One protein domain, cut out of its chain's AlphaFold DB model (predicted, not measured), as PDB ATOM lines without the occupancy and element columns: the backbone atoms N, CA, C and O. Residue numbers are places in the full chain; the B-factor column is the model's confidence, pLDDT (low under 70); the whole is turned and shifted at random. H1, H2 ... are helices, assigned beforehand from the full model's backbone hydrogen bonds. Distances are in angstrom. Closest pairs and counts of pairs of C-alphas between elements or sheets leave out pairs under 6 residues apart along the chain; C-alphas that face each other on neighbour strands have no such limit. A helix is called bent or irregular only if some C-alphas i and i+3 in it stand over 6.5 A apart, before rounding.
ATOM      1  N   ASN A  40      38.439  47.071   7.239       89.62
ATOM      2  CA  ASN A  40      37.237  47.879   7.032       89.62
ATOM      3  C   ASN A  40      35.972  47.187   7.560       89.62
ATOM      4  O   ASN A  40      35.186  47.808   8.271       89.62
ATOM      5  N   GLU A  41      35.791  45.895   7.290       88.81
ATOM      6  CA  GLU A  41      34.649  45.125   7.806       88.81
ATOM      7  C   GLU A  41      34.663  45.020   9.332       88.81
ATOM      8  O   GLU A  41      33.611  45.080   9.971       88.81
ATOM      9  N   ARG A  42      35.850  44.908   9.942       87.81
ATOM     10  CA  ARG A  42      35.991  44.895  11.406       87.81
ATOM     11  C   ARG A  42      35.564  46.225  12.025       87.81
ATOM     12  O   ARG A  42      34.849  46.222  13.029       87.81
ATOM     13  N   ILE A  43      35.950  47.341  11.406       92.00
ATOM     14  CA  ILE A  43      35.555  48.689  11.835       92.00
ATOM     15  C   ILE A  43      34.041  48.875  11.670       92.00
ATOM     16  O   ILE A  43      33.369  49.280  12.618       92.00
ATOM     17  N   LEU A  44      33.475  48.511  10.517       92.88
ATOM     18  CA  LEU A  44      32.031  48.613  10.270       92.88
ATOM     19  C   LEU A  44      31.211  47.738  11.229       92.88
ATOM     20  O   LEU A  44      30.179  48.172  11.744       92.88
ATOM     21  N   GLY A  45      31.689  46.528  11.531       91.38
ATOM     22  CA  GLY A  45      31.086  45.661  12.540       91.38
ATOM     23  C   GLY A  45      31.046  46.327  13.917       91.38
ATOM     24  O   GLY A  45      29.999  46.366  14.557       91.38
ATOM     25  N   ALA A  46      32.154  46.937  14.345       93.44
ATOM     26  CA  ALA A  46      32.219  47.657  15.616       93.44
ATOM     27  C   ALA A  46      31.293  48.884  15.662       93.44
ATOM     28  O   ALA A  46      30.636  49.113  16.677       93.44
ATOM     29  N   LEU A  47      31.190  49.637  14.563       96.44
ATOM     30  CA  LEU A  47      30.324  50.817  14.470       96.44
ATOM     31  C   LEU A  47      28.831  50.463  14.481       96.44
ATOM     32  O   LEU A  47      28.016  51.220  15.005       96.44
ATOM     33  N   THR A  48      28.454  49.311  13.923       95.38
ATOM     34  CA  THR A  48      27.047  48.878  13.854       95.38
ATOM     35  C   THR A  48      26.575  48.134  15.103       95.38
ATOM     36  O   THR A  48      25.371  48.054  15.355       95.38
ATOM     37  N   LEU A  49      27.496  47.635  15.927       95.75
ATOM     38  CA  LEU A  49      27.196  46.832  17.112       95.75
ATOM     39  C   LEU A  49      26.262  47.529  18.129       95.75
ATOM     40  O   LEU A  49      25.301  46.884  18.564       95.75
ATOM     41  N   PRO A  50      26.417  48.831  18.460       96.81
ATOM     42  CA  PRO A  50      25.472  49.535  19.332       96.81
ATOM     43  C   PRO A  50      24.045  49.587  18.764       96.81
ATOM     44  O   PRO A  50      23.073  49.408  19.502       96.81
ATOM     45  N   LEU A  51      23.913  49.774  17.446       97.44
ATOM     46  CA  LEU A  51      22.619  49.817  16.760       97.44
ATOM     47  C   LEU A  51      21.939  48.444  16.785       97.44
ATOM     48  O   LEU A  51      20.747  48.351  17.083       97.44
ATOM     49  N   LYS A  52      22.694  47.365  16.538       97.44
ATOM     50  CA  LYS A  52      22.179  45.988  16.613       97.44
ATOM     51  C   LYS A  52      21.760  45.615  18.036       97.44
ATOM     52  O   LYS A  52      20.680  45.060  18.226       97.44
ATOM     53  N   ALA A  53      22.537  46.005  19.046       97.44
ATOM     54  CA  ALA A  53      22.173  45.808  20.448       97.44
ATOM     55  C   ALA A  53      20.882  46.558  20.823       97.44
ATOM     56  O   ALA A  53      20.023  46.026  21.528       97.44
ATOM     57  N   GLN A  54      20.694  47.787  20.330       97.81
ATOM     58  CA  GLN A  54      19.437  48.516  20.509       97.81
ATOM     59  C   GLN A  54      18.270  47.836  19.780       97.81
ATOM     60  O   GLN A  54      17.174  47.758  20.333       97.81
ATOM     61  N   ALA A  55      18.488  47.322  18.568       97.06
ATOM     62  CA  ALA A  55      17.469  46.604  17.810       97.06
ATOM     63  C   ALA A  55      17.006  45.322  18.521       97.06
ATOM     64  O   ALA A  55      15.811  45.035  18.517       97.06
ATOM     65  N   LEU A  56      17.927  44.597  19.163       97.06
ATOM     66  CA  LEU A  56      17.622  43.411  19.964       97.06
ATOM     67  C   LEU A  56      16.822  43.760  21.231       97.06
ATOM     68  O   LEU A  56      15.832  43.099  21.537       97.06
ATOM     69  N   ARG A  57      17.177  44.859  21.916       96.69
ATOM     70  CA  ARG A  57      16.390  45.379  23.052       96.69
ATOM     71  C   ARG A  57      14.972  45.765  22.642       96.69
ATOM     72  O   ARG A  57      14.013  45.373  23.294       96.69
ATOM     73  N   LYS A  58      14.828  46.473  21.518       96.56
ATOM     74  CA  LYS A  58      13.517  46.818  20.941       96.56
ATOM     75  C   LYS A  58      12.705  45.586  20.536       96.56
ATOM     76  O   LYS A  58      11.486  45.668  20.487       96.56
ATOM     77  N   ALA A  59      13.364  44.468  20.237       94.94
ATOM     78  CA  ALA A  59      12.692  43.206  19.952       94.94
ATOM     79  C   ALA A  59      12.178  42.501  21.225       94.94
ATOM     80  O   ALA A  59      11.383  41.577  21.111       94.94
ATOM     81  N   GLY A  60      12.573  42.946  22.424       94.50
ATOM     82  CA  GLY A  60      12.064  42.430  23.698       94.50
ATOM     83  C   GLY A  60      13.090  41.678  24.544       94.50
ATOM     84  O   GLY A  60      12.738  41.174  25.607       94.50
ATOM     85  N   VAL A  61      14.355  41.603  24.120       95.88
ATOM     86  CA  VAL A  61      15.420  41.037  24.962       95.88
ATOM     87  C   VAL A  61      15.833  42.061  26.019       95.88
ATOM     88  O   VAL A  61      16.109  43.220  25.704       95.88
ATOM     89  N   GLY A  62      15.897  41.638  27.282       95.88
ATOM     90  CA  GLY A  62      16.264  42.514  28.396       95.88
ATOM     91  C   GLY A  62      17.655  43.134  28.232       95.88
ATOM     92  O   GLY A  62      18.589  42.497  27.750       95.88
ATOM     93  N   GLU A  63      17.832  44.381  28.672       96.38
ATOM     94  CA  GLU A  63      19.122  45.078  28.563       96.38
ATOM     95  C   GLU A  63      20.261  44.348  29.291       96.38
ATOM     96  O   GLU A  63      21.370  44.258  28.761       96.38
ATOM     97  N   GLY A  64      19.973  43.776  30.466       97.12
ATOM     98  CA  GLY A  64      20.925  42.944  31.207       97.12
ATOM     99  C   GLY A  64      21.396  41.732  30.399       97.12
ATOM    100  O   GLY A  64      22.593  41.458  30.355       97.12
ATOM    101  N   GLU A  65      20.481  41.079  29.682       97.25
ATOM    102  CA  GLU A  65      20.770  39.914  28.839       97.25
ATOM    103  C   GLU A  65      21.613  40.283  27.616       97.25
ATOM    104  O   GLU A  65      22.608  39.621  27.318       97.25
ATOM    105  N   VAL A  66      21.271  41.384  26.936       97.56
ATOM    106  CA  VAL A  66      22.061  41.885  25.800       97.56
ATOM    107  C   VAL A  66      23.478  42.249  26.252       97.56
ATOM    108  O   VAL A  66      24.455  41.902  25.586       97.56
ATOM    109  N   LYS A  67      23.614  42.905  27.411       97.69
ATOM    110  CA  LYS A  67      24.917  43.259  27.988       97.69
ATOM    111  C   LYS A  67      25.722  42.019  28.383       97.69
ATOM    112  O   LYS A  67      26.923  41.982  28.120       97.69
ATOM    113  N   ALA A  68      25.084  41.019  28.987       97.62
ATOM    114  CA  ALA A  68      25.726  39.762  29.355       97.62
ATOM    115  C   ALA A  68      26.231  39.003  28.116       97.62
ATOM    116  O   ALA A  68      27.400  38.619  28.080       97.62
ATOM    117  N   GLY A  69      25.412  38.889  27.065       96.38
ATOM    118  CA  GLY A  69      25.815  38.272  25.797       96.38
ATOM    119  C   GLY A  69      26.991  38.998  25.132       96.38
ATOM    120  O   GLY A  69      27.957  38.362  24.709       96.38
ATOM    121  N   LEU A  70      26.973  40.336  25.109       97.00
ATOM    122  CA  LEU A  70      28.091  41.142  24.597       97.00
ATOM    123  C   LEU A  70      29.365  41.000  25.433       97.00
ATOM    124  O   LEU A  70      30.467  40.953  24.883       97.00
ATOM    125  N   LYS A  71      29.232  40.918  26.760       97.62
ATOM    126  CA  LYS A  71      30.363  40.662  27.651       97.62
ATOM    127  C   LYS A  71      30.971  39.286  27.376       97.62
ATOM    128  O   LYS A  71      32.184  39.207  27.211       97.62
ATOM    129  N   ALA A  72      30.152  38.243  27.246       97.00
ATOM    130  CA  ALA A  72      30.619  36.900  26.909       97.00
ATOM    131  C   ALA A  72      31.329  36.869  25.544       97.00
ATOM    132  O   ALA A  72      32.421  36.315  25.429       97.00
ATOM    133  N   ALA A  73      30.765  37.536  24.531       95.75
ATOM    134  CA  ALA A  73      31.394  37.683  23.219       95.75
ATOM    135  C   ALA A  73      32.775  38.355  23.318       95.75
ATOM    136  O   ALA A  73      33.747  37.857  22.747       95.75
ATOM    137  N   LYS A  74      32.894  39.439  24.097       96.31
ATOM    138  CA  LYS A  74      34.172  40.126  24.336       96.31
ATOM    139  C   LYS A  74      35.180  39.237  25.065       96.31
ATOM    140  O   LYS A  74      36.324  39.139  24.627       96.31
ATOM    141  N   ASP A  75      34.763  38.579  26.144       96.69
ATOM    142  CA  ASP A  75      35.627  37.717  26.959       96.69
ATOM    143  C   ASP A  75      36.147  36.520  26.132       96.69
ATOM    144  O   ASP A  75      37.282  36.074  26.303       96.69
ATOM    145  N   LYS A  76      35.362  36.059  25.149       95.81
ATOM    146  CA  LYS A  76      35.729  35.005  24.188       95.81
ATOM    147  C   LYS A  76      36.429  35.509  22.928       95.81
ATOM    148  O   LYS A  76      36.716  34.713  22.031       95.81
ATOM    149  N   LYS A  77      36.758  36.804  22.880       94.88
ATOM    150  CA  LYS A  77      37.428  37.468  21.753       94.88
ATOM    151  C   LYS A  77      36.683  37.256  20.428       94.88
ATOM    152  O   LYS A  77      37.305  37.029  19.391       94.88
ATOM    153  N   LEU A  78      35.351  37.293  20.466       93.25
ATOM    154  CA  LEU A  78      34.532  37.260  19.263       93.25
ATOM    155  C   LEU A  78      34.722  38.582  18.495       93.25
ATOM    156  O   LEU A  78      34.612  39.654  19.102       93.25
ATOM    157  N   PRO A  79      35.006  38.543  17.183       93.25
ATOM    158  CA  PRO A  79      35.100  39.744  16.362       93.25
ATOM    159  C   PRO A  79      33.820  40.572  16.420       93.25
ATOM    160  O   PRO A  79      32.717  40.029  16.448       93.25
ATOM    161  N   ALA A  80      33.957  41.897  16.362       93.69
ATOM    162  CA  ALA A  80      32.802  42.793  16.401       93.69
ATOM    163  C   ALA A  80      31.825  42.552  15.236       93.69
ATOM    164  O   ALA A  80      30.618  42.657  15.428       93.69
ATOM    165  N   GLY A  81      32.331  42.182  14.052       92.69
ATOM    166  CA  GLY A  81      31.499  41.797  12.907       92.69
ATOM    167  C   GLY A  81      30.653  40.549  13.175       92.69
ATOM    168  O   GLY A  81      29.438  40.596  13.012       92.69
ATOM    169  N   ASP A  82      31.271  39.475  13.678       93.56
ATOM    170  CA  ASP A  82      30.559  38.246  14.064       93.56
ATOM    171  C   ASP A  82      29.522  38.527  15.163       93.56
ATOM    172  O   ASP A  82      28.391  38.052  15.102       93.56
ATOM    173  N   ALA A  83      29.887  39.331  16.166       95.38
ATOM    174  CA  ALA A  83      28.978  39.721  17.238       95.38
ATOM    175  C   ALA A  83      27.782  40.536  16.711       95.38
ATOM    176  O   ALA A  83      26.651  40.325  17.148       95.38
ATOM    177  N   ALA A  84      28.008  41.447  15.761       95.44
ATOM    178  CA  ALA A  84      26.948  42.236  15.141       95.44
ATOM    179  C   ALA A  84      25.980  41.363  14.325       95.44
ATOM    180  O   ALA A  84      24.769  41.571  14.406       95.44
ATOM    181  N   GLU A  85      26.489  40.372  13.586       94.44
ATOM    182  CA  GLU A  85      25.671  39.383  12.866       94.44
ATOM    183  C   GLU A  85      24.834  38.536  13.823       94.44
ATOM    184  O   GLU A  85      23.632  38.377  13.624       94.44
ATOM    185  N   VAL A  86      25.446  38.058  14.907       96.00
ATOM    186  CA  VAL A  86      24.771  37.301  15.965       96.00
ATOM    187  C   VAL A  86      23.627  38.102  16.592       96.00
ATOM    188  O   VAL A  86      22.531  37.572  16.761       96.00
ATOM    189  N   LEU A  87      23.844  39.383  16.903       96.75
ATOM    190  CA  LEU A  87      22.800  40.252  17.457       96.75
ATOM    191  C   LEU A  87      21.695  40.578  16.449       96.75
ATOM    192  O   LEU A  87      20.529  40.669  16.833       96.75
ATOM    193  N   ASP A  88      22.042  40.778  15.177       96.56
ATOM    194  CA  ASP A  88      21.059  41.008  14.117       96.56
ATOM    195  C   ASP A  88      20.149  39.792  13.938       96.56
ATOM    196  O   ASP A  88      18.926  39.929  13.880       96.56
ATOM    197  N   GLU A  89      20.749  38.605  13.912       97.12
ATOM    198  CA  GLU A  89      20.025  37.351  13.788       97.12
ATOM    199  C   GLU A  89      19.166  37.074  15.021       97.12
ATOM    200  O   GLU A  89      17.986  36.759  14.884       97.12
ATOM    201  N   ALA A  90      19.703  37.301  16.223       96.38
ATOM    202  CA  ALA A  90      18.932  37.243  17.459       96.38
ATOM    203  C   ALA A  90      17.728  38.192  17.405       96.38
ATOM    204  O   ALA A  90      16.632  37.826  17.819       96.38
ATOM    205  N   ALA A  91      17.894  39.403  16.863       97.00
ATOM    206  CA  ALA A  91      16.814  40.379  16.791       97.00
ATOM    207  C   ALA A  91      15.726  39.953  15.799       97.00
ATOM    208  O   ALA A  91      14.549  40.194  16.056       97.00
ATOM    209  N   LYS A  92      16.092  39.328  14.674       96.44
ATOM    210  CA  LYS A  92      15.128  38.725  13.736       96.44
ATOM    211  C   LYS A  92      14.398  37.557  14.393       96.44
ATOM    212  O   LYS A  92      13.181  37.615  14.527       96.44
ATOM    213  N   ALA A  93      15.142  36.599  14.941       95.31
ATOM    214  CA  ALA A  93      14.588  35.427  15.608       95.31
ATOM    215  C   ALA A  93      13.667  35.801  16.784       95.31
ATOM    216  O   ALA A  93      12.621  35.188  16.981       95.31
ATOM    217  N   THR A  94      14.000  36.864  17.519       95.06
ATOM    218  CA  THR A  94      13.146  37.420  18.576       95.06
ATOM    219  C   THR A  94      11.832  37.973  18.024       95.06
ATOM    220  O   THR A  94      10.785  37.778  18.631       95.06
ATOM    221  N   ARG A  95      11.845  38.662  16.878       94.44
ATOM    222  CA  ARG A  95      10.612  39.183  16.261       94.44
ATOM    223  C   ARG A  95       9.728  38.075  15.703       94.44
ATOM    224  O   ARG A  95       8.507  38.230  15.708       94.44
ATOM    225  N   ASP A  96      10.340  36.998  15.225       93.75
ATOM    226  CA  ASP A  96       9.635  35.896  14.573       93.75
ATOM    227  C   ASP A  96       9.079  34.896  15.592       93.75
ATOM    228  O   ASP A  96       7.935  34.455  15.479       93.75
ATOM    229  N   HIS A  97       9.853  34.581  16.632       93.94
ATOM    230  CA  HIS A  97       9.523  33.529  17.593       93.94
ATOM    231  C   HIS A  97       9.290  34.034  19.021       93.94
ATOM    232  O   HIS A  97       8.766  33.300  19.859       93.94
ATOM    233  N   GLY A  98       9.603  35.296  19.299       93.25
ATOM    234  CA  GLY A  98       9.539  35.898  20.626       93.25
ATOM    235  C   GLY A  98      10.891  35.880  21.352       93.25
ATOM    236  O   GLY A  98      11.832  35.190  20.937       93.25
ATOM    237  N   PRO A  99      11.014  36.650  22.444       94.06
ATOM    238  CA  PRO A  99      12.214  36.668  23.270       94.06
ATOM    239  C   PRO A  99      12.400  35.337  24.000       94.06
ATOM    240  O   PRO A  99      11.430  34.672  24.370       94.06
ATOM    241  N   VAL A 100      13.661  34.971  24.214       94.25
ATOM    242  CA  VAL A 100      14.067  33.830  25.042       94.25
ATOM    243  C   VAL A 100      14.573  34.328  26.392       94.25
ATOM    244  O   VAL A 100      15.167  35.406  26.484       94.25
ATOM    245  N   ASP A 101      14.348  33.539  27.440       92.94
ATOM    246  CA  ASP A 101      14.943  33.802  28.751       92.94
ATOM    247  C   ASP A 101      16.421  33.425  28.766       92.94
ATOM    248  O   ASP A 101      16.839  32.491  28.082       92.94
ATOM    249  N   ASN A 102      17.199  34.100  29.614       94.88
ATOM    250  CA  ASN A 102      18.617  33.802  29.831       94.88
ATOM    251  C   ASN A 102      19.455  33.841  28.537       94.88
ATOM    252  O   ASN A 102      20.410  33.072  28.384       94.88
ATOM    253  N   PHE A 103      19.104  34.725  27.596       95.81
ATOM    254  CA  PHE A 103      19.820  34.902  26.332       95.81
ATOM    255  C   PHE A 103      21.331  35.089  26.539       95.81
ATOM    256  O   PHE A 103      22.131  34.481  25.830       95.81
ATOM    257  N   GLY A 104      21.747  35.869  27.540       95.88
ATOM    258  CA  GLY A 104      23.161  36.093  27.836       95.88
ATOM    259  C   GLY A 104      23.893  34.808  28.232       95.88
ATOM    260  O   GLY A 104      24.972  34.525  27.708       95.88
ATOM    261  N   ALA A 105      23.280  33.998  29.101       97.19
ATOM    262  CA  ALA A 105      23.835  32.714  29.526       97.19
ATOM    263  C   ALA A 105      23.872  31.697  28.375       97.19
ATOM    264  O   ALA A 105      24.844  30.957  28.231       97.19
ATOM    265  N   PHE A 106      22.847  31.692  27.520       96.94
ATOM    266  CA  PHE A 106      22.812  30.854  26.325       96.94
ATOM    267  C   PHE A 106      23.957  31.191  25.360       96.94
ATOM    268  O   PHE A 106      24.703  30.299  24.955       96.94
ATOM    269  N   VAL A 107      24.141  32.475  25.028       96.62
ATOM    270  CA  VAL A 107      25.230  32.922  24.142       96.62
ATOM    271  C   VAL A 107      26.589  32.547  24.728       96.62
ATOM    272  O   VAL A 107      27.444  32.033  24.008       96.62
ATOM    273  N   GLN A 108      26.774  32.735  26.037       97.06
ATOM    274  CA  GLN A 108      27.989  32.319  26.728       97.06
ATOM    275  C   GLN A 108      28.237  30.810  26.585       97.06
ATOM    276  O   GLN A 108      29.314  30.423  26.138       97.06
ATOM    277  N   ALA A 109      27.238  29.969  26.865       97.69
ATOM    278  CA  ALA A 109      27.363  28.516  26.761       97.69
ATOM    279  C   ALA A 109      27.695  28.048  25.333       97.69
ATOM    280  O   ALA A 109      28.486  27.124  25.144       97.69
ATOM    281  N   LYS A 110      27.128  28.690  24.303       97.56
ATOM    282  CA  LYS A 110      27.447  28.365  22.904       97.56
ATOM    283  C   LYS A 110      28.862  28.796  22.515       97.56
ATOM    284  O   LYS A 110      29.543  28.047  21.818       97.56
ATOM    285  N   LEU A 111      29.333  29.942  23.005       96.88
ATOM    286  CA  LEU A 111      30.724  30.365  22.824       96.88
ATOM    287  C   LEU A 111      31.711  29.456  23.577       96.88
ATOM    288  O   LEU A 111      32.803  29.199  23.074       96.88
ATOM    289  N   ASP A 112      31.336  28.958  24.759       96.00
ATOM    290  CA  ASP A 112      32.100  27.956  25.517       96.00
ATOM    291  C   ASP A 112      32.191  26.623  24.763       96.00
ATOM    292  O   ASP A 112      33.252  26.003  24.741       96.00
ATOM    293  N   ALA A 113      31.120  26.232  24.069       96.19
ATOM    294  CA  ALA A 113      31.103  25.090  23.157       96.19
ATOM    295  C   ALA A 113      31.872  25.333  21.839       96.19
ATOM    296  O   ALA A 113      31.915  24.458  20.980       96.19
ATOM    297  N   GLY A 114      32.475  26.513  21.665       95.69
ATOM    298  CA  GLY A 114      33.286  26.855  20.499       95.69
ATOM    299  C   GLY A 114      32.500  27.344  19.281       95.69
ATOM    300  O   GLY A 114      33.124  27.642  18.265       95.69
ATOM    301  N   LEU A 115      31.169  27.485  19.362       95.94
ATOM    302  CA  LEU A 115      30.375  28.018  18.252       95.94
ATOM    303  C   LEU A 115      30.669  29.508  18.073       95.94
ATOM    304  O   LEU A 115      30.667  30.280  19.034       95.94
ATOM    305  N   ARG A 116      30.892  29.931  16.826       94.62
ATOM    306  CA  ARG A 116      31.166  31.328  16.461       94.62
ATOM    307  C   ARG A 116      30.462  31.706  15.164       94.62
ATOM    308  O   ARG A 116      29.988  30.840  14.433       94.62
ATOM    309  N   GLY A 117      30.390  33.012  14.902       91.69
ATOM    310  CA  GLY A 117      29.852  33.569  13.661       91.69
ATOM    311  C   GLY A 117      28.502  32.961  13.272       91.69
ATOM    312  O   GLY A 117      27.540  32.998  14.043       91.69
ATOM    313  N   ARG A 118      28.450  32.368  12.076       92.69
ATOM    314  CA  ARG A 118      27.229  31.810  11.483       92.69
ATOM    315  C   ARG A 118      26.649  30.629  12.265       92.69
ATOM    316  O   ARG A 118      25.427  30.525  12.336       92.69
ATOM    317  N   ASP A 119      27.483  29.793  12.876       94.94
ATOM    318  CA  ASP A 119      27.019  28.631  13.648       94.94
ATOM    319  C   ASP A 119      26.350  29.072  14.950       94.94
ATOM    320  O   ASP A 119      25.289  28.571  15.320       94.94
ATOM    321  N   LEU A 120      26.924  30.082  15.614       96.50
ATOM    322  CA  LEU A 120      26.307  30.705  16.784       96.50
ATOM    323  C   LEU A 120      24.972  31.367  16.415       96.50
ATOM    324  O   LEU A 120      23.980  31.186  17.118       96.50
ATOM    325  N   ALA A 121      24.922  32.087  15.294       96.06
ATOM    326  CA  ALA A 121      23.693  32.702  14.800       96.06
ATOM    327  C   ALA A 121      22.610  31.657  14.459       96.06
ATOM    328  O   ALA A 121      21.437  31.845  14.784       96.06
ATOM    329  N   ALA A 122      22.995  30.526  13.858       96.44
ATOM    330  CA  ALA A 122      22.088  29.414  13.586       96.44
ATOM    331  C   ALA A 122      21.543  28.788  14.879       96.44
ATOM    332  O   ALA A 122      20.332  28.612  14.995       96.44
ATOM    333  N   ALA A 123      22.406  28.545  15.869       96.69
ATOM    334  CA  ALA A 123      21.994  28.027  17.170       96.69
ATOM    335  C   ALA A 123      21.038  28.982  17.904       96.69
ATOM    336  O   ALA A 123      20.112  28.531  18.569       96.69
ATOM    337  N   ILE A 124      21.232  30.299  17.775       95.69
ATOM    338  CA  ILE A 124      20.318  31.302  18.339       95.69
ATOM    339  C   ILE A 124      18.953  31.245  17.657       95.69
ATOM    340  O   ILE A 124      17.940  31.250  18.350       95.69
ATOM    341  N   ARG A 125      18.894  31.156  16.322       94.81
ATOM    342  CA  ARG A 125      17.613  30.971  15.622       94.81
ATOM    343  C   ARG A 125      16.878  29.732  16.106       94.81
ATOM    344  O   ARG A 125      15.689  29.816  16.380       94.81
ATOM    345  N   GLU A 126      17.580  28.607  16.194       95.69
ATOM    346  CA  GLU A 126      16.999  27.340  16.635       95.69
ATOM    347  C   GLU A 126      16.473  27.439  18.070       95.69
ATOM    348  O   GLU A 126      15.343  27.046  18.345       95.69
ATOM    349  N   GLU A 127      17.246  28.051  18.968       95.44
ATOM    350  CA  GLU A 127      16.836  28.286  20.351       95.44
ATOM    351  C   GLU A 127      15.600  29.185  20.437       95.44
ATOM    352  O   GLU A 127      14.662  28.879  21.169       95.44
ATOM    353  N   HIS A 128      15.555  30.270  19.664       94.25
ATOM    354  CA  HIS A 128      14.381  31.133  19.588       94.25
ATOM    355  C   HIS A 128      13.180  30.408  18.979       94.25
ATOM    356  O   HIS A 128      12.075  30.549  19.491       94.25
ATOM    357  N   ALA A 129      13.363  29.594  17.941       93.06
ATOM    358  CA  ALA A 129      12.284  28.795  17.369       93.06
ATOM    359  C   ALA A 129      11.739  27.760  18.371       93.06
ATOM    360  O   ALA A 129      10.532  27.527  18.418       93.06
ATOM    361  N   ALA A 130      12.611  27.169  19.191       92.19
ATOM    362  CA  ALA A 130      12.248  26.152  20.172       92.19
ATOM    363  C   ALA A 130      11.657  26.731  21.470       92.19
ATOM    364  O   ALA A 130      10.737  26.145  22.043       92.19
ATOM    365  N   ARG A 131      12.203  27.849  21.965       91.44
ATOM    366  CA  ARG A 131      11.917  28.407  23.300       91.44
ATOM    367  C   ARG A 131      11.412  29.845  23.298       91.44
ATOM    368  O   ARG A 131      11.145  30.390  24.368       91.44
ATOM    369  N   GLY A 132      11.299  30.478  22.137       88.00
ATOM    370  CA  GLY A 132      10.787  31.836  22.022       88.00
ATOM    371  C   GLY A 132       9.396  31.927  22.639       88.00
ATOM    372  O   GLY A 132       8.510  31.124  22.343       88.00
TER     373      GLY A 132
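What this domain is: This is residues 40 to 132 of the 259 residues of an uncharacterized protein of Nannocystis exedens (UniProt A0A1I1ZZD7). Three helical parts lie side by side, H1b, H3 and H5, with H3 in the middle; H2 and H4 make a second layer over them. H2 to H5 form an up-and-down bundle, each running against the one before. The 93 printed residues hold five named helices, H1 to H5, and no named strand: all helix, compact, radius of gyration of the C-alphas 11.6 A, spans 35 by 27 by 21 A.

Where its parts are: H1, residues 40 to 58, begins at C-alpha 40 (37.237, 47.879, 7.032). Assigned as one helix by its hydrogen bonds, it is bent, with C-alphas 47 and 50 7.0 A apart: H1a is residues 40 to 47, H1b 50 to 58. H2 is residues 63 to 75, H3 80 to 97, 25.1 A long, H4 103 to 112, and H5 117 to 131, 21.0 A long, ending at C-alpha 131 (11.917, 28.407, 23.300).

How they stand to each other: H1a touches H3 with residues 80 to 84 of H3 alone, closest C-alphas Gly 45 and Gly 81, 3.9 A. H1b touches H3, closest C-alphas Leu 56 and Ala 91, 4.5 A. H3 touches H5, closest C-alphas Asp 82 and Gly 117, 4.7 A. H2 touches H4, closest C-alphas Gly 69 and Gly 104, 4.0 A. Within each of H1a, H1b, H2, H3, H4 and H5, every O i to N i+4 pair is within hydrogen-bond range.

The domain as a whole: The printed part has no cut, its links are tight, and no printed residue is under 70 in pLDDT.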